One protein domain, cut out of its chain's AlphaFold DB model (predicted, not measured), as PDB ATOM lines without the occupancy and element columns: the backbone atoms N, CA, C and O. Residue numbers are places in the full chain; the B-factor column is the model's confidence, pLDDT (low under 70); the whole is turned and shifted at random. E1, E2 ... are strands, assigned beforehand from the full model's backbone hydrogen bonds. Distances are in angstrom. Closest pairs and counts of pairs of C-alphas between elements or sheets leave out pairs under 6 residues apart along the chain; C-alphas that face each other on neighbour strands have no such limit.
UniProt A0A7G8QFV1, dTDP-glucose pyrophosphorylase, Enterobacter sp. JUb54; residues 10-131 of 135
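AT A GLANCE: This is residues 10 to 131 of the 135 residues of the protein "dTDP-glucose pyrophosphorylase" of Enterobacter sp. JUb54 (UniProt A0A7G8QFV1). Two four-strand sheets stand partly face to face as a loose sandwich: a curled one, E1 E10 E5 E6, built on the long pair E5 and E10, and a flatter one, E4 E9 E8 E7. The small hairpin E2 and E3 packs on the curled sheet, on the side away from the flatter one, with E3 crossing E10. The 122 printed residues hold ten named strands, E1 to E10 in chain order, and no named helix; the class is all strand, and both larger sheets are antiparallel. The whole is compact, with a radius of gyration of the C-alphas of 14.3 A, yet elongated, spanning 46 by 26 by 21 A.

IN THESE COORDINATES: Find C-alpha 45 at (183.967, 176.396, 56.163); from there E5, residues 45 to 57, runs 34.1 A. Beside it is E10, residues 120 to 131, 34.2 A long, ending at C-alpha 131 at (183.927, 180.471, 54.041). The same sheet holds E6, residues 60 to 65, 16.5 A long, and E1, residues 10 to 12, which begins at C-alpha 10 at (188.416, 184.850, 53.758). Look next at E7, residues 76 to 81, 16.0 A; E8, residues 91 to 96, 16.7 A; E9, residues 101 to 105, 13.6 A; and E4, residues 34 to 36. The last sheet is E2, residues 20 to 23, with E3, residues 26 to 29.

HOW THE PARTS SIT: Start with E10 and E5, antiparallel at 161 degrees, where N 49 and O 128 are 2.8 A apart. E5 and E6 form a hairpin, with N 55 and O 62 at 3.0 A. On the other side of E10, E1 brings N 11 to 2.8 A from O 129. From edge to edge this strongly twisted sheet is curled like part of a barrel, the way across it turning by 138 degrees. E7, E8 and E9 form a meander, each strand the antiparallel neighbour of the one before: look for N 79 and O 93 at 2.8 A, and N 94 and O 103 at 2.9 A. Edge strand E4 pairs with E9 through N 35 and O 102, 2.9 A. Between the sheets, the closest C-alphas of E9 and E10 are those of Phe 104 and Leu 125, 7.2 A. In the hairpin E2 and E3, N 21 and O 28 are 2.9 A apart; the closest C-alphas of E3 and E10 are those of Tyr 28 and Ser 126, 4.2 A.

THE WHOLE: The two C-alphas farthest apart, Ser 42 and Pro 113, are 47.4 A apart. The printed part has no cut. The long link is E9 to E10, residues 106 to 119. Mean pLDDT of the printed part is 93.4, and no printed residue is under 70.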
ATOM      1  N   THR A  10     187.296 185.342  52.967       95.12
ATOM      2  CA  THR A  10     188.416 184.850  53.758       95.12
ATOM      3  C   THR A  10     188.459 185.622  55.064       95.12
ATOM      4  O   THR A  10     188.481 186.852  55.053       95.12
ATOM      5  N   LEU A  11     188.475 184.899  56.177       96.56
ATOM      6  CA  LEU A  11     188.651 185.451  57.514       96.56
ATOM      7  C   LEU A  11     190.047 185.095  58.014       96.56
ATOM      8  O   LEU A  11     190.430 183.929  57.962       96.56
ATOM      9  N   ALA A  12     190.793 186.075  58.511       97.19
ATOM     10  CA  ALA A  12     192.033 185.801  59.229       97.19
ATOM     11  C   ALA A  12     191.735 185.123  60.574       97.19
ATOM     12  O   ALA A  12     190.630 185.256  61.110       97.19
ATOM     13  N   MET A  13     192.718 184.416  61.135       97.50
ATOM     14  CA  MET A  13     192.631 183.896  62.500       97.50
ATOM     15  C   MET A  13     192.272 185.030  63.470       97.50
ATOM     16  O   MET A  13     193.004 186.019  63.520       97.50
ATOM     17  N   PRO A  14     191.178 184.904  64.239       96.62
ATOM     18  CA  PRO A  14     190.790 185.928  65.194       96.62
ATOM     19  C   PRO A  14     191.573 185.807  66.506       96.62
ATOM     20  O   PRO A  14     192.201 184.787  66.818       96.62
ATOM     21  N   GLU A  15     191.484 186.853  67.317       96.75
ATOM     22  CA  GLU A  15     191.844 186.776  68.724       96.75
ATOM     23  C   GLU A  15     190.837 185.896  69.472       96.75
ATOM     24  O   GLU A  15     189.627 186.103  69.377       96.75
ATOM     25  N   ILE A  16     191.333 184.896  70.197       95.75
ATOM     26  CA  ILE A  16     190.521 184.014  71.033       95.75
ATOM     27  C   ILE A  16     191.280 183.823  72.341       95.75
ATOM     28  O   ILE A  16     192.384 183.267  72.344       95.75
ATOM     29  N   ASP A  17     190.683 184.283  73.439       93.44
ATOM     30  CA  ASP A  17     191.304 184.247  74.763       93.44
ATOM     31  C   ASP A  17     191.728 182.823  75.151       93.44
ATOM     32  O   ASP A  17     191.030 181.840  74.892       93.44
ATOM     33  N   GLY A  18     192.934 182.706  75.703       91.62
ATOM     34  CA  GLY A  18     193.572 181.432  76.038       91.62
ATOM     35  C   GLY A  18     193.975 180.537  74.851       91.62
ATOM     36  O   GLY A  18     194.790 179.634  75.049       91.62
ATOM     37  N   VAL A  19     193.477 180.786  73.633       95.69
ATOM     38  CA  VAL A  19     193.666 179.913  72.458       95.69
ATOM     39  C   VAL A  19     194.694 180.464  71.475       95.69
ATOM     40  O   VAL A  19     195.509 179.692  70.952       95.69
ATOM     41  N   THR A  20     194.685 181.775  71.224       97.00
ATOM     42  CA  THR A  20     195.606 182.404  70.271       97.00
ATOM     43  C   THR A  20     196.657 183.296  70.938       97.00
ATOM     44  O   THR A  20     196.532 183.724  72.086       97.00
ATOM     45  N   LEU A  21     197.770 183.510  70.235       97.06
ATOM     46  CA  LEU A  21     198.812 184.488  70.563       97.06
ATOM     47  C   LEU A  21     198.830 185.563  69.483       97.06
ATOM     48  O   LEU A  21     198.736 185.223  68.308       97.06
ATOM     49  N   SER A  22     198.981 186.831  69.860       97.56
ATOM     50  CA  SER A  22     199.136 187.928  68.901       97.56
ATOM     51  C   SER A  22     200.612 188.256  68.692       97.56
ATOM     52  O   SER A  22     201.359 188.419  69.659       97.56
ATOM     53  N   PHE A  23     201.042 188.353  67.436       98.00
ATOM     54  CA  PHE A  23     202.381 188.815  67.078       98.00
ATOM     55  C   PHE A  23     202.370 189.429  65.676       98.00
ATOM     56  O   PHE A  23     201.871 188.825  64.730       98.00
ATOM     57  N   GLN A  24     202.919 190.640  65.534       96.12
ATOM     58  CA  GLN A  24     203.045 191.344  64.246       96.12
ATOM     59  C   GLN A  24     201.745 191.386  63.412       96.12
ATOM     60  O   GLN A  24     201.762 191.170  62.200       96.12
ATOM     61  N   GLY A  25     200.609 191.652  64.066       95.94
ATOM     62  CA  GLY A  25     199.307 191.791  63.404       95.94
ATOM     63  C   GLY A  25     198.655 190.478  62.960       95.94
ATOM     64  O   GLY A  25     197.667 190.522  62.234       95.94
ATOM     65  N   LEU A  26     199.188 189.325  63.375       97.94
ATOM     66  CA  LEU A  26     198.570 188.013  63.180       97.94
ATOM     67  C   LEU A  26     198.228 187.357  64.516       97.94
ATOM     68  O   LEU A  26     198.899 187.590  65.524       97.94
ATOM     69  N   HIS A  27     197.234 186.469  64.482       98.38
ATOM     70  CA  HIS A  27     196.897 185.586  65.590       98.38
ATOM     71  C   HIS A  27     197.299 184.146  65.272       98.38
ATOM     72  O   HIS A  27     197.025 183.619  64.194       98.38
ATOM     73  N   TYR A  28     197.944 183.495  66.233       98.50
ATOM     74  CA  TYR A  28     198.515 182.163  66.085       98.50
ATOM     75  C   TYR A  28     197.820 181.195  67.029       98.50
ATOM     76  O   TYR A  28     197.830 181.410  68.240       98.50
ATOM     77  N   LEU A  29     197.255 180.112  66.497       98.31
ATOM     78  CA  LEU A  29     196.761 179.001  67.304       98.31
ATOM     79  C   LEU A  29     197.937 178.340  68.024       98.31
ATOM     80  O   LEU A  29     198.875 177.878  67.367       98.31
ATOM     81  N   ARG A  30     197.866 178.267  69.353       97.69
ATOM     82  CA  ARG A  30     198.882 177.584  70.159       97.69
ATOM     83  C   ARG A  30     198.893 176.077  69.859       97.69
ATOM     84  O   ARG A  30     197.830 175.501  69.605       97.69
ATOM     85  N   PRO A  31     200.063 175.422  69.909       96.81
ATOM     86  CA  PRO A  31     200.155 173.977  69.787       96.81
ATOM     87  C   PRO A  31     199.240 173.270  70.779       96.81
ATOM     88  O   PRO A  31     198.992 173.740  71.885       96.81
ATOM     89  N   GLU A  32     198.730 172.126  70.352       94.75
ATOM     90  CA  GLU A  32     197.912 171.209  71.138       94.75
ATOM     91  C   GLU A  32     196.546 171.735  71.615       94.75
ATOM     92  O   GLU A  32     195.733 170.954  72.131       94.75
ATOM     93  N   LEU A  33     196.216 172.999  71.353       95.69
ATOM     94  CA  LEU A  33     194.878 173.521  71.581       95.69
ATOM     95  C   LEU A  33     193.948 173.155  70.427       95.69
ATOM     96  O   LEU A  33     194.313 173.168  69.248       95.69
ATOM     97  N   MET A  34     192.727 172.781  70.794       94.94
ATOM     98  CA  MET A  34     191.664 172.498  69.844       94.94
ATOM     99  C   MET A  34     190.891 173.785  69.580       94.94
ATOM    100  O   MET A  34     190.434 174.431  70.518       94.94
ATOM    101  N   LEU A  35     190.732 174.131  68.307       96.38
ATOM    102  CA  LEU A  35     189.907 175.247  67.872       96.38
ATOM    103  C   LEU A  35     188.597 174.707  67.303       96.38
ATOM    104  O   LEU A  35     188.592 173.998  66.292       96.38
ATOM    105  N   ASP A  36     187.492 175.063  67.947       94.75
ATOM    106  CA  ASP A  36     186.155 174.917  67.389       94.75
ATOM    107  C   ASP A  36     185.913 176.039  66.373       94.75
ATOM    108  O   ASP A  36     185.973 177.224  66.701       94.75
ATOM    109  N   PHE A  37     185.614 175.686  65.126       93.00
ATOM    110  CA  PHE A  37     185.451 176.674  64.059       93.00
ATOM    111  C   PHE A  37     184.246 177.607  64.279       93.00
ATOM    112  O   PHE A  37     184.237 178.723  63.769       93.00
ATOM    113  N   VAL A  38     183.256 177.196  65.079       91.19
ATOM    114  CA  VAL A  38     182.138 178.073  65.473       91.19
ATOM    115  C   VAL A  38     182.611 179.330  66.214       91.19
ATOM    116  O   VAL A  38     181.964 180.366  66.110       91.19
ATOM    117  N   SER A  39     183.768 179.268  66.885       90.12
ATOM    118  CA  SER A  39     184.404 180.419  67.536       90.12
ATOM    119  C   SER A  39     185.020 181.412  66.541       90.12
ATOM    120  O   SER A  39     185.373 182.519  66.930       90.12
ATOM    121  N   VAL A  40     185.159 181.028  65.267       92.19
ATOM    122  CA  VAL A  40     185.651 181.886  64.176       92.19
ATOM    123  C   VAL A  40     184.492 182.404  63.326       92.19
ATOM    124  O   VAL A  40     184.428 183.589  63.012       92.19
ATOM    125  N   SER A  41     183.580 181.520  62.913       91.38
ATOM    126  CA  SER A  41     182.432 181.890  62.084       91.38
ATOM    127  C   SER A  41     181.303 180.866  62.168       91.38
ATOM    128  O   SER A  41     181.523 179.655  62.258       91.38
ATOM    129  N   SER A  42     180.067 181.346  62.031       89.12
ATOM    130  CA  SER A  42     178.886 180.498  61.864       89.12
ATOM    131  C   SER A  42     178.752 179.915  60.450       89.12
ATOM    132  O   SER A  42     178.079 178.894  60.296       89.12
ATOM    133  N   GLY A  43     179.418 180.497  59.444       90.19
ATOM    134  CA  GLY A  43     179.304 180.113  58.033       90.19
ATOM    135  C   GLY A  43     179.854 178.722  57.695       90.19
ATOM    136  O   GLY A  43     180.469 178.047  58.521       90.19
ATOM    137  N   THR A  44     179.652 178.284  56.452       90.94
ATOM    138  CA  THR A  44     180.192 177.002  55.973       90.94
ATOM    139  C   THR A  44     181.676 177.151  55.658       90.94
ATOM    140  O   THR A  44     182.041 177.870  54.727       90.94
ATOM    141  N   LEU A  45     182.528 176.458  56.417       93.25
ATOM    142  CA  LEU A  45     183.967 176.396  56.163       93.25
ATOM    143  C   LEU A  45     184.252 175.568  54.912       93.25
ATOM    144  O   LEU A  45     183.849 174.410  54.835       93.25
ATOM    145  N   LEU A  46     184.963 176.159  53.956       94.56
ATOM    146  CA  LEU A  46     185.332 175.516  52.694       94.56
ATOM    147  C   LEU A  46     186.804 175.116  52.673       94.56
ATOM    148  O   LEU A  46     187.137 174.024  52.218       94.56
ATOM    149  N   ALA A  47     187.685 175.988  53.163       96.19
ATOM    150  CA  ALA A  47     189.114 175.723  53.194       96.19
ATOM    151  C   ALA A  47     189.801 176.424  54.366       96.19
ATOM    152  O   ALA A  47     189.327 177.446  54.863       96.19
ATOM    153  N   ILE A  48     190.947 175.886  54.768       97.56
ATOM    154  CA  ILE A  48     191.848 176.486  55.752       97.56
ATOM    155  C   ILE A  48     193.211 176.660  55.103       97.56
ATOM    156  O   ILE A  48     193.748 175.717  54.533       97.56
ATOM    157  N   THR A  49     193.794 177.846  55.208       97.94
ATOM    158  CA  THR A  49     195.108 178.149  54.637       97.94
ATOM    159  C   THR A  49     196.094 178.437  55.761       97.94
ATOM    160  O   THR A  49     195.920 179.430  56.461       97.94
ATOM    161  N   PRO A  50     197.138 177.619  55.961       97.56
ATOM    162  CA  PRO A  50     198.247 177.982  56.834       97.56
ATOM    163  C   PRO A  50     198.977 179.216  56.295       97.56
ATOM    164  O   PRO A  50     199.349 179.259  55.122       97.56
ATOM    165  N   VAL A  51     199.171 180.222  57.147       97.38
ATOM    166  CA  VAL A  51     199.719 181.529  56.746       97.38
ATOM    167  C   VAL A  51     201.143 181.710  57.239       97.38
ATOM    168  O   VAL A  51     202.020 182.075  56.460       97.38
ATOM    169  N   ALA A  52     201.376 181.472  58.526       97.56
ATOM    170  CA  ALA A  52     202.665 181.719  59.153       97.56
ATOM    171  C   ALA A  52     202.834 180.888  60.425       97.56
ATOM    172  O   ALA A  52     201.857 180.588  61.113       97.56
ATOM    173  N   LEU A  53     204.078 180.575  60.763       97.44
ATOM    174  CA  LEU A  53     204.471 180.021  62.054       97.44
ATOM    175  C   LEU A  53     205.063 181.111  62.936       97.44
ATOM    176  O   LEU A  53     205.866 181.925  62.477       97.44
ATOM    177  N   LEU A  54     204.687 181.079  64.208       97.75
ATOM    178  CA  LEU A  54     205.372 181.791  65.275       97.75
ATOM    179  C   LEU A  54     206.281 180.797  65.984       97.75
ATOM    180  O   LEU A  54     205.835 179.729  66.412       97.75
ATOM    181  N   TYR A  55     207.546 181.156  66.118       96.12
ATOM    182  CA  TYR A  55     208.527 180.376  66.851       96.12
ATOM    183  C   TYR A  55     209.454 181.310  67.621       96.12
ATOM    184  O   TYR A  55     209.425 182.524  67.426       96.12
ATOM    185  N   SER A  56     210.262 180.761  68.512       95.06
ATOM    186  CA  SER A  56     211.332 181.502  69.162       95.06
ATOM    187  C   SER A  56     212.652 180.774  69.061       95.06
ATOM    188  O   SER A  56     212.666 179.547  69.076       95.06
ATOM    189  N   THR A  57     213.740 181.539  69.049       92.44
ATOM    190  CA  THR A  57     215.110 181.035  69.164       92.44
ATOM    191  C   THR A  57     215.785 181.771  70.312       92.44
ATOM    192  O   THR A  57     215.921 182.993  70.262       92.44
ATOM    193  N   VAL A  58     216.151 181.048  71.373       91.44
ATOM    194  CA  VAL A  58     216.772 181.605  72.591       91.44
ATOM    195  C   VAL A  58     215.956 182.790  73.143       91.44
ATOM    196  O   VAL A  58     216.465 183.877  73.397       91.44
ATOM    197  N   GLY A  59     214.639 182.594  73.265       89.56
ATOM    198  CA  GLY A  59     213.700 183.589  73.804       89.56
ATOM    199  C   GLY A  59     213.309 184.725  72.850       89.56
ATOM    200  O   GLY A  59     212.418 185.506  73.178       89.56
ATOM    201  N   VAL A  60     213.908 184.817  71.661       94.25
ATOM    202  CA  VAL A  60     213.553 185.840  70.664       94.25
ATOM    203  C   VAL A  60     212.435 185.327  69.766       94.25
ATOM    204  O   VAL A  60     212.621 184.324  69.080       94.25
ATOM    205  N   LEU A  61     211.291 186.021  69.746       96.62
ATOM    206  CA  LEU A  61     210.158 185.703  68.871       96.62
ATOM    207  C   LEU A  61     210.480 185.996  67.403       96.62
ATOM    208  O   LEU A  61     210.981 187.065  67.055       96.62
ATOM    209  N   GLN A  62     210.134 185.051  66.538       95.81
ATOM    210  CA  GLN A  62     210.355 185.099  65.102       95.81
ATOM    211  C   GLN A  62     209.120 184.586  64.361       95.81
ATOM    212  O   GLN A  62     208.395 183.704  64.826       95.81
ATOM    213  N   ARG A  63     208.895 185.140  63.171       96.62
ATOM    214  CA  ARG A  63     207.825 184.732  62.265       96.62
ATOM    215  C   ARG A  63     208.427 184.107  61.020       96.62
ATOM    216  O   ARG A  63     209.349 184.660  60.429       96.62
ATOM    217  N   LEU A  64     207.834 183.001  60.597       95.62
ATOM    218  CA  LEU A  64     208.113 182.352  59.327       95.62
ATOM    219  C   LEU A  64     206.832 182.327  58.495       95.62
ATOM    220  O   LEU A  64     205.853 181.695  58.891       95.62
ATOM    221  N   ASP A  65     206.841 182.973  57.334       96.31
ATOM    222  CA  ASP A  65     205.728 182.877  56.392       96.31
ATOM    223  C   ASP A  65     205.706 181.507  55.708       96.31
ATOM    224  O   ASP A  65     206.733 180.979  55.273       96.31
ATOM    225  N   LEU A  66     204.514 180.927  55.617       95.38
ATOM    226  CA  LEU A  66     204.281 179.652  54.955       95.38
ATOM    227  C   LEU A  66     203.787 179.867  53.527       95.38
ATOM    228  O   LEU A  66     203.223 180.903  53.162       95.38
ATOM    229  N   ARG A  67     203.938 178.826  52.706       91.75
ATOM    230  CA  ARG A  67     203.279 178.785  51.404       91.75
ATOM    231  C   ARG A  67     201.764 178.736  51.626       91.75
ATOM    232  O   ARG A  67     201.250 177.759  52.160       91.75
ATOM    233  N   LYS A  68     201.062 179.772  51.167       91.62
ATOM    234  CA  LYS A  68     199.607 179.933  51.309       91.62
ATOM    235  C   LYS A  68     198.841 178.992  50.373       91.62
ATOM    236  O   LYS A  68     198.329 179.415  49.340       91.62
ATOM    237  N   LEU A  69     198.821 177.705  50.706       93.81
ATOM    238  CA  LEU A  69     198.048 176.683  50.002       93.81
ATOM    239  C   LEU A  69     196.749 176.405  50.766       93.81
ATOM    240  O   LEU A  69     196.818 175.882  51.880       93.81
ATOM    241  N   PRO A  70     195.578 176.736  50.195       95.88
ATOM    242  CA  PRO A  70     194.302 176.390  50.801       95.88
ATOM    243  C   PRO A  70     194.123 174.874  50.887       95.88
ATOM    244  O   PRO A  70     194.324 174.153  49.911       95.88
ATOM    245  N   ILE A  71     193.726 174.405  52.062       96.44
ATOM    246  CA  ILE A  71     193.404 173.010  52.345       96.44
ATOM    247  C   ILE A  71     191.889 172.900  52.365       96.44
ATOM    248  O   ILE A  71     191.247 173.446  53.263       96.44
ATOM    249  N   GLU A  72     191.316 172.204  51.390       95.38
ATOM    250  CA  GLU A  72     189.877 171.963  51.362       95.38
ATOM    251  C   GLU A  72     189.429 171.165  52.590       95.38
ATOM    252  O   GLU A  72     190.055 170.180  52.993       95.38
ATOM    253  N   VAL A  73     188.324 171.593  53.192       92.38
ATOM    254  CA  VAL A  73     187.743 170.917  54.348       92.38
ATOM    255  C   VAL A  73     186.762 169.856  53.863       92.38
ATOM    256  O   VAL A  73     185.574 170.110  53.683       92.38
ATOM    257  N   SER A  74     187.267 168.638  53.678       87.06
ATOM    258  CA  SER A  74     186.467 167.454  53.362       87.06
ATOM    259  C   SER A  74     186.793 166.316  54.337       87.06
ATOM    260  O   SER A  74     187.875 165.736  54.344       87.06
ATOM    261  N   GLY A  75     185.855 166.006  55.239       91.19
ATOM    262  CA  GLY A  75     186.060 164.965  56.251       91.19
ATOM    263  C   GLY A  75     187.228 165.272  57.199       91.19
ATOM    264  O   GLY A  75     187.312 166.370  57.746       91.19
ATOM    265  N   ARG A  76     188.107 164.291  57.442       95.50
ATOM    266  CA  ARG A  76     189.298 164.450  58.290       95.50
ATOM    267  C   ARG A  76     190.549 164.577  57.425       95.50
ATOM    268  O   ARG A  76     190.921 163.623  56.751       95.50
ATOM    269  N   VAL A  77     191.244 165.705  57.537       96.62
ATOM    270  CA  VAL A  77     192.489 165.999  56.819       96.62
ATOM    271  C   VAL A  77     193.641 166.112  57.813       96.62
ATOM    272  O   VAL A  77     193.501 166.714  58.878       96.62
ATOM    273  N   ILE A  78     194.789 165.526  57.474       96.81
ATOM    274  CA  ILE A  78     196.051 165.715  58.196       96.81
ATOM    275  C   ILE A  78     197.013 166.384  57.224       96.81
ATOM    276  O   ILE A  78     197.487 165.751  56.285       96.81
ATOM    277  N   TYR A  79     197.282 167.664  57.446       96.25
ATOM    278  CA  TYR A  79     198.158 168.455  56.597       96.25
ATOM    279  C   TYR A  79     199.524 168.645  57.266       96.25
ATOM    280  O   TYR A  79     199.577 169.190  58.373       96.25
ATOM    281  N   PRO A  80     200.631 168.207  56.647       95.88
ATOM    282  CA  PRO A  80     201.962 168.450  57.185       95.88
ATOM    283  C   PRO A  80     202.336 169.929  57.046       95.88
ATOM    284  O   PRO A  80     202.164 170.528  55.988       95.88
ATOM    285  N   ILE A  81     202.891 170.509  58.107       94.81
ATOM    286  CA  ILE A  81     203.472 171.851  58.093       94.81
ATOM    287  C   ILE A  81     204.990 171.686  58.060       94.81
ATOM    288  O   ILE A  81     205.595 171.191  59.011       94.81
ATOM    289  N   SER A  82     205.598 172.091  56.949       88.25
ATOM    290  CA  SER A  82     207.039 172.018  56.718       88.25
ATOM    291  C   SER A  82     207.572 173.342  56.181       88.25
ATOM    292  O   SER A  82     206.833 174.157  55.625       88.25
ATOM    293  N   SER A  83     208.871 173.568  56.361       87.50
ATOM    294  CA  SER A  83     209.563 174.743  55.840       87.50
ATOM    295  C   SER A  83     211.015 174.418  55.536       87.50
ATOM    296  O   SER A  83     211.658 173.680  56.276       87.50
ATOM    297  N   GLN A  84     211.542 175.013  54.469       86.38
ATOM    298  CA  GLN A  84     212.970 174.944  54.156       86.38
ATOM    299  C   GLN A  84     213.816 175.765  55.138       86.38
ATOM    300  O   GLN A  84     214.968 175.423  55.364       86.38
ATOM    301  N   GLN A  85     213.247 176.816  55.743       87.94
ATOM    302  CA  GLN A  85     213.942 177.636  56.746       87.94
ATOM    303  C   GLN A  85     214.005 176.950  58.118       87.94
ATOM    304  O   GLN A  85     214.877 177.264  58.918       87.94
ATOM    305  N   LEU A  86     213.091 176.008  58.383       88.88
ATOM    306  CA  LEU A  86     213.044 175.201  59.605       88.88
ATOM    307  C   LEU A  86     212.977 173.708  59.240       88.88
ATOM    308  O   LEU A  86     211.926 173.082  59.393       88.88
ATOM    309  N   PRO A  87     214.075 173.113  58.740       88.31
ATOM    310  CA  PRO A  87     214.085 171.722  58.279       88.31
ATOM    311  C   PRO A  87     213.857 170.704  59.410       88.31
ATOM    312  O   PRO A  87     213.370 169.596  59.158       88.31
ATOM    313  N   SER A  88     214.149 171.091  60.654       89.75
ATOM    314  CA  SER A  88     213.889 170.331  61.883       89.75
ATOM    315  C   SER A  88     212.417 170.337  62.316       89.75
ATOM    316  O   SER A  88     212.028 169.574  63.202       89.75
ATOM    317  N   LEU A  89     211.567 171.157  61.685       92.50
ATOM    318  CA  LEU A  89     210.147 171.240  62.009       92.50
ATOM    319  C   LEU A  89     209.397 169.974  61.592       92.50
ATOM    320  O   LEU A  89     209.361 169.592  60.418       92.50
ATOM    321  N   ARG A  90     208.715 169.360  62.551       92.19
ATOM    322  CA  ARG A  90     207.786 168.246  62.362       92.19
ATOM    323  C   ARG A  90     206.427 168.636  62.910       92.19
ATOM    324  O   ARG A  90     206.038 168.249  64.005       92.19
ATOM    325  N   ALA A  91     205.696 169.412  62.120       95.38
ATOM    326  CA  ALA A  91     204.389 169.902  62.508       95.38
ATOM    327  C   ALA A  91     203.278 169.394  61.587       95.38
ATOM    328  O   ALA A  91     203.499 169.025  60.432       95.38
ATOM    329  N   LYS A  92     202.058 169.347  62.117       97.12
ATOM    330  CA  LYS A  92     200.859 168.952  61.376       97.12
ATOM    331  C   LYS A  92     199.642 169.724  61.859       97.12
ATOM    332  O   LYS A  92     199.461 169.955  63.054       97.12
ATOM    333  N   LEU A  93     198.774 170.057  60.920       97.69
ATOM    334  CA  LEU A  93     197.443 170.579  61.164       97.69
ATOM    335  C   LEU A  93     196.437 169.454  60.914       97.69
ATOM    336  O   LEU A  93     196.368 168.902  59.817       97.69
ATOM    337  N   ILE A  94     195.668 169.094  61.936       97.56
ATOM    338  CA  ILE A  94     194.561 168.146  61.806       97.56
ATOM    339  C   ILE A  94     193.275 168.951  61.704       97.56
ATOM    340  O   ILE A  94     192.966 169.722  62.609       97.56
ATOM    341  N   ILE A  95     192.522 168.745  60.629       97.19
ATOM    342  CA  ILE A  95     191.236 169.395  60.373       97.19
ATOM    343  C   ILE A  95     190.168 168.309  60.349       97.19
ATOM    344  O   ILE A  95     190.316 167.299  59.664       97.19
ATOM    345  N   ASN A  96     189.089 168.502  61.094       95.62
ATOM    346  CA  ASN A  96     187.906 167.662  61.043       95.62
ATOM    347  C   ASN A  96     186.714 168.522  60.614       95.62
ATOM    348  O   ASN A  96     186.172 169.295  61.401       95.62
ATOM    349  N   GLY A  97     186.317 168.381  59.352       91.69
ATOM    350  CA  GLY A  97     185.195 169.098  58.763       91.69
ATOM    351  C   GLY A  97     183.840 168.694  59.336       91.69
ATOM    352  O   GLY A  97     182.970 169.549  59.460       91.69
ATOM    353  N   GLN A  98     183.665 167.432  59.749       91.12
ATOM    354  CA  GLN A  98     182.399 166.959  60.325       91.12
ATOM    355  C   GLN A  98     182.148 167.573  61.701       91.12
ATOM    356  O   GLN A  98     181.080 168.125  61.947       91.12
ATOM    357  N   SER A  99     183.143 167.516  62.592       93.25
ATOM    358  CA  SER A  99     183.041 168.138  63.917       93.25
ATOM    359  C   SER A  99     183.367 169.630  63.913       93.25
ATOM    360  O   SER A  99     183.264 170.265  64.957       93.25
ATOM    361  N   ARG A 100     183.754 170.191  62.757       93.31
ATOM    362  CA  ARG A 100     184.176 171.590  62.584       93.31
ATOM    363  C   ARG A 100     185.262 171.991  63.587       93.31
ATOM    364  O   ARG A 100     185.213 173.067  64.176       93.31
ATOM    365  N   ARG A 101     186.242 171.113  63.789       95.81
ATOM    366  CA  ARG A 101     187.351 171.303  64.733       95.81
ATOM    367  C   ARG A 101     188.681 171.193  64.030       95.81
ATOM    368  O   ARG A 101     188.830 170.407  63.095       95.81
ATOM    369  N   LEU A 102     189.670 171.912  64.533       96.94
ATOM    370  CA  LEU A 102     191.050 171.740  64.108       96.94
ATOM    371  C   LEU A 102     192.007 171.758  65.291       96.94
ATOM    372  O   LEU A 102     191.683 172.255  66.368       96.94
ATOM    373  N   LYS A 103     193.187 171.183  65.082       97.56
ATOM    374  CA  LYS A 103     194.247 171.130  66.084       97.56
ATOM    375  C   LYS A 103     195.609 171.166  65.409       97.56
ATOM    376  O   LYS A 103     195.852 170.427  64.451       97.56
ATOM    377  N   PHE A 104     196.490 172.009  65.926       97.81
ATOM    378  CA  PHE A 104     197.871 172.120  65.482       97.81
ATOM    379  C   PHE A 104     198.783 171.327  66.421       97.81
ATOM    380  O   PHE A 104     198.655 171.420  67.639       97.81
ATOM    381  N   PHE A 105     199.682 170.531  65.857       97.44
ATOM    382  CA  PHE A 105     200.727 169.824  66.590       97.44
ATOM    383  C   PHE A 105     202.074 170.188  65.996       97.44
ATOM    384  O   PHE A 105     202.201 170.319  64.777       97.44
ATOM    385  N   GLU A 106     203.078 170.278  66.850       93.69
ATOM    386  CA  GLU A 106     204.438 170.613  66.470       93.69
ATOM    387  C   GLU A 106     205.427 169.710  67.200       93.69
ATOM    388  O   GLU A 106     205.095 169.076  68.201       93.69
ATOM    389  N   SER A 107     206.616 169.604  66.629       90.94
ATOM    390  CA  SER A 107     207.787 169.027  67.258       90.94
ATOM    391  C   SER A 107     209.011 169.555  66.518       90.94
ATOM    392  O   SER A 107     208.983 169.713  65.292       90.94
ATOM    393  N   LEU A 108     210.090 169.811  67.248       87.19
ATOM    394  CA  LEU A 108     211.400 170.113  66.685       87.19
ATOM    395  C   LEU A 108     212.307 168.902  66.873       87.19
ATOM    396  O   LEU A 108     212.554 168.470  67.998       87.19
ATOM    397  N   VAL A 109     212.792 168.352  65.763       85.81
ATOM    398  CA  VAL A 109     213.673 167.181  65.755       85.81
ATOM    399  C   VAL A 109     214.900 167.516  64.923       85.81
ATOM    400  O   VAL A 109     214.776 167.839  63.742       85.81
ATOM    401  N   ALA A 110     216.080 167.448  65.541       84.25
ATOM    402  CA  ALA A 110     217.347 167.588  64.833       84.25
ATOM    403  C   ALA A 110     217.454 166.501  63.750       84.25
ATOM    404  O   ALA A 110     217.258 165.315  64.029       84.25
ATOM    405  N   MET A 111     217.719 166.908  62.511       80.75
ATOM    406  CA  MET A 111     217.900 166.004  61.373       80.75
ATOM    407  C   MET A 111     219.357 165.594  61.207       80.75
ATOM    408  O   MET A 111     219.638 164.499  60.717       80.75
ATOM    409  N   THR A 112     220.269 166.461  61.633       78.94
ATOM    410  CA  THR A 112     221.703 166.197  61.710       78.94
ATOM    411  C   THR A 112     222.237 166.567  63.099       78.94
ATOM    412  O   THR A 112     221.604 167.363  63.794       78.94
ATOM    413  N   PRO A 113     223.388 166.018  63.534       74.12
ATOM    414  CA  PRO A 113     224.011 166.391  64.808       74.12
ATOM    415  C   PRO A 113     224.359 167.883  64.925       74.12
ATOM    416  O   PRO A 113     224.454 168.392  66.038       74.12
ATOM    417  N   ASP A 114     224.528 168.569  63.792       73.81
ATOM    418  CA  ASP A 114     224.872 169.992  63.727       73.81
ATOM    419  C   ASP A 114     223.634 170.909  63.798       73.81
ATOM    420  O   ASP A 114     223.767 172.127  63.953       73.81
ATOM    421  N   ASP A 115     222.418 170.352  63.706       76.38
ATOM    422  CA  ASP A 115     221.185 171.133  63.800       76.38
ATOM    423  C   ASP A 115     220.981 171.632  65.233       76.38
ATOM    424  O   ASP A 115     220.594 170.886  66.139       76.38
ATOM    425  N   ASN A 116     221.161 172.934  65.438       75.06
ATOM    426  CA  ASN A 116     220.901 173.546  66.731       75.06
ATOM    427  C   ASN A 116     219.399 173.782  66.952       75.06
ATOM    428  O   ASN A 116     218.885 174.875  66.725       75.06
ATOM    429  N   VAL A 117     218.697 172.752  67.426       82.94
ATOM    430  CA  VAL A 117     217.313 172.874  67.924       82.94
ATOM    431  C   VAL A 117     217.248 173.351  69.379       82.94
ATOM    432  O   VAL A 117     216.165 173.636  69.892       82.94
ATOM    433  N   HIS A 118     218.387 173.444  70.073       82.88
ATOM    434  CA  HIS A 118     218.415 173.859  71.472       82.88
ATOM    435  C   HIS A 118     218.007 175.327  71.614       82.88
ATOM    436  O   HIS A 118     218.537 176.221  70.956       82.88
ATOM    437  N   GLY A 119     217.040 175.581  72.496       85.12
ATOM    438  CA  GLY A 119     216.474 176.916  72.694       85.12
ATOM    439  C   GLY A 119     215.485 177.346  71.608       85.12
ATOM    440  O   GLY A 119     214.996 178.475  71.674       85.12
ATOM    441  N   MET A 120     215.173 176.482  70.636       92.88
ATOM    442  CA  MET A 120     214.085 176.713  69.692       92.88
ATOM    443  C   MET A 120     212.756 176.199  70.247       92.88
ATOM    444  O   MET A 120     212.703 175.156  70.895       92.88
ATOM    445  N   GLN A 121     211.670 176.915  69.965       94.38
ATOM    446  CA  GLN A 121     210.318 176.517  70.361       94.38
ATOM    447  C   GLN A 121     209.304 176.981  69.317       94.38
ATOM    448  O   GLN A 121     209.339 178.142  68.909       94.38
ATOM    449  N   ILE A 122     208.380 176.114  68.900       96.25
ATOM    450  CA  ILE A 122     207.236 176.528  68.081       96.25
ATOM    451  C   ILE A 122     206.113 176.979  69.010       96.25
ATOM    452  O   ILE A 122     205.749 176.297  69.962       96.25
ATOM    453  N   LEU A 123     205.558 178.154  68.736       97.06
ATOM    454  CA  LEU A 123     204.614 178.830  69.627       97.06
ATOM    455  C   LEU A 123     203.211 178.916  69.040       97.06
ATOM    456  O   LEU A 123     202.244 179.044  69.788       97.06
ATOM    457  N   GLY A 124     203.074 178.825  67.717       97.62
ATOM    458  CA  GLY A 124     201.761 178.697  67.109       97.62
ATOM    459  C   GLY A 124     201.730 178.810  65.596       97.62
ATOM    460  O   GLY A 124     202.734 179.080  64.936       97.62
ATOM    461  N   LEU A 125     200.532 178.606  65.056       98.44
ATOM    462  CA  LEU A 125     200.241 178.607  63.629       98.44
ATOM    463  C   LEU A 125     199.105 179.589  63.319       98.44
ATOM    464  O   LEU A 125     198.003 179.459  63.848       98.44
ATOM    465  N   SER A 126     199.362 180.552  62.438       98.31
ATOM    466  CA  SER A 126     198.342 181.458  61.904       98.31
ATOM    467  C   SER A 126     197.637 180.804  60.722       98.31
ATOM    468  O   SER A 126     198.291 180.198  59.866       98.31
ATOM    469  N   LEU A 127     196.315 180.959  60.652       98.38
ATOM    470  CA  LEU A 127     195.466 180.389  59.605       98.38
ATOM    471  C   LEU A 127     194.556 181.465  59.009       98.38
ATOM    472  O   LEU A 127     194.121 182.362  59.724       98.38
ATOM    473  N   ASP A 128     194.210 181.300  57.740       98.06
ATOM    474  CA  ASP A 128     193.079 181.970  57.106       98.06
ATOM    475  C   ASP A 128     191.969 180.946  56.829       98.06
ATOM    476  O   ASP A 128     192.232 179.792  56.477       98.06
ATOM    477  N   PHE A 129     190.718 181.373  56.958       97.25
ATOM    478  CA  PHE A 129     189.520 180.551  56.824       97.25
ATOM    479  C   PHE A 129     188.689 181.028  55.638       97.25
ATOM    480  O   PHE A 129     188.122 182.119  55.668       97.25
ATOM    481  N   THR A 130     188.578 180.198  54.607       96.56
ATOM    482  CA  THR A 130     187.709 180.469  53.458       96.56
ATOM    483  C   THR A 130     186.319 179.934  53.749       96.56
ATOM    484  O   THR A 130     186.141 178.726  53.925       96.56
ATOM    485  N   ILE A 131     185.323 180.813  53.760       94.69
ATOM    486  CA  ILE A 131     183.927 180.471  54.041       94.69
ATOM    487  C   ILE A 131     183.032 180.763  52.838       94.69
ATOM    488  O   ILE A 131     183.289 181.689  52.063       94.69
TER     489      ILE A 131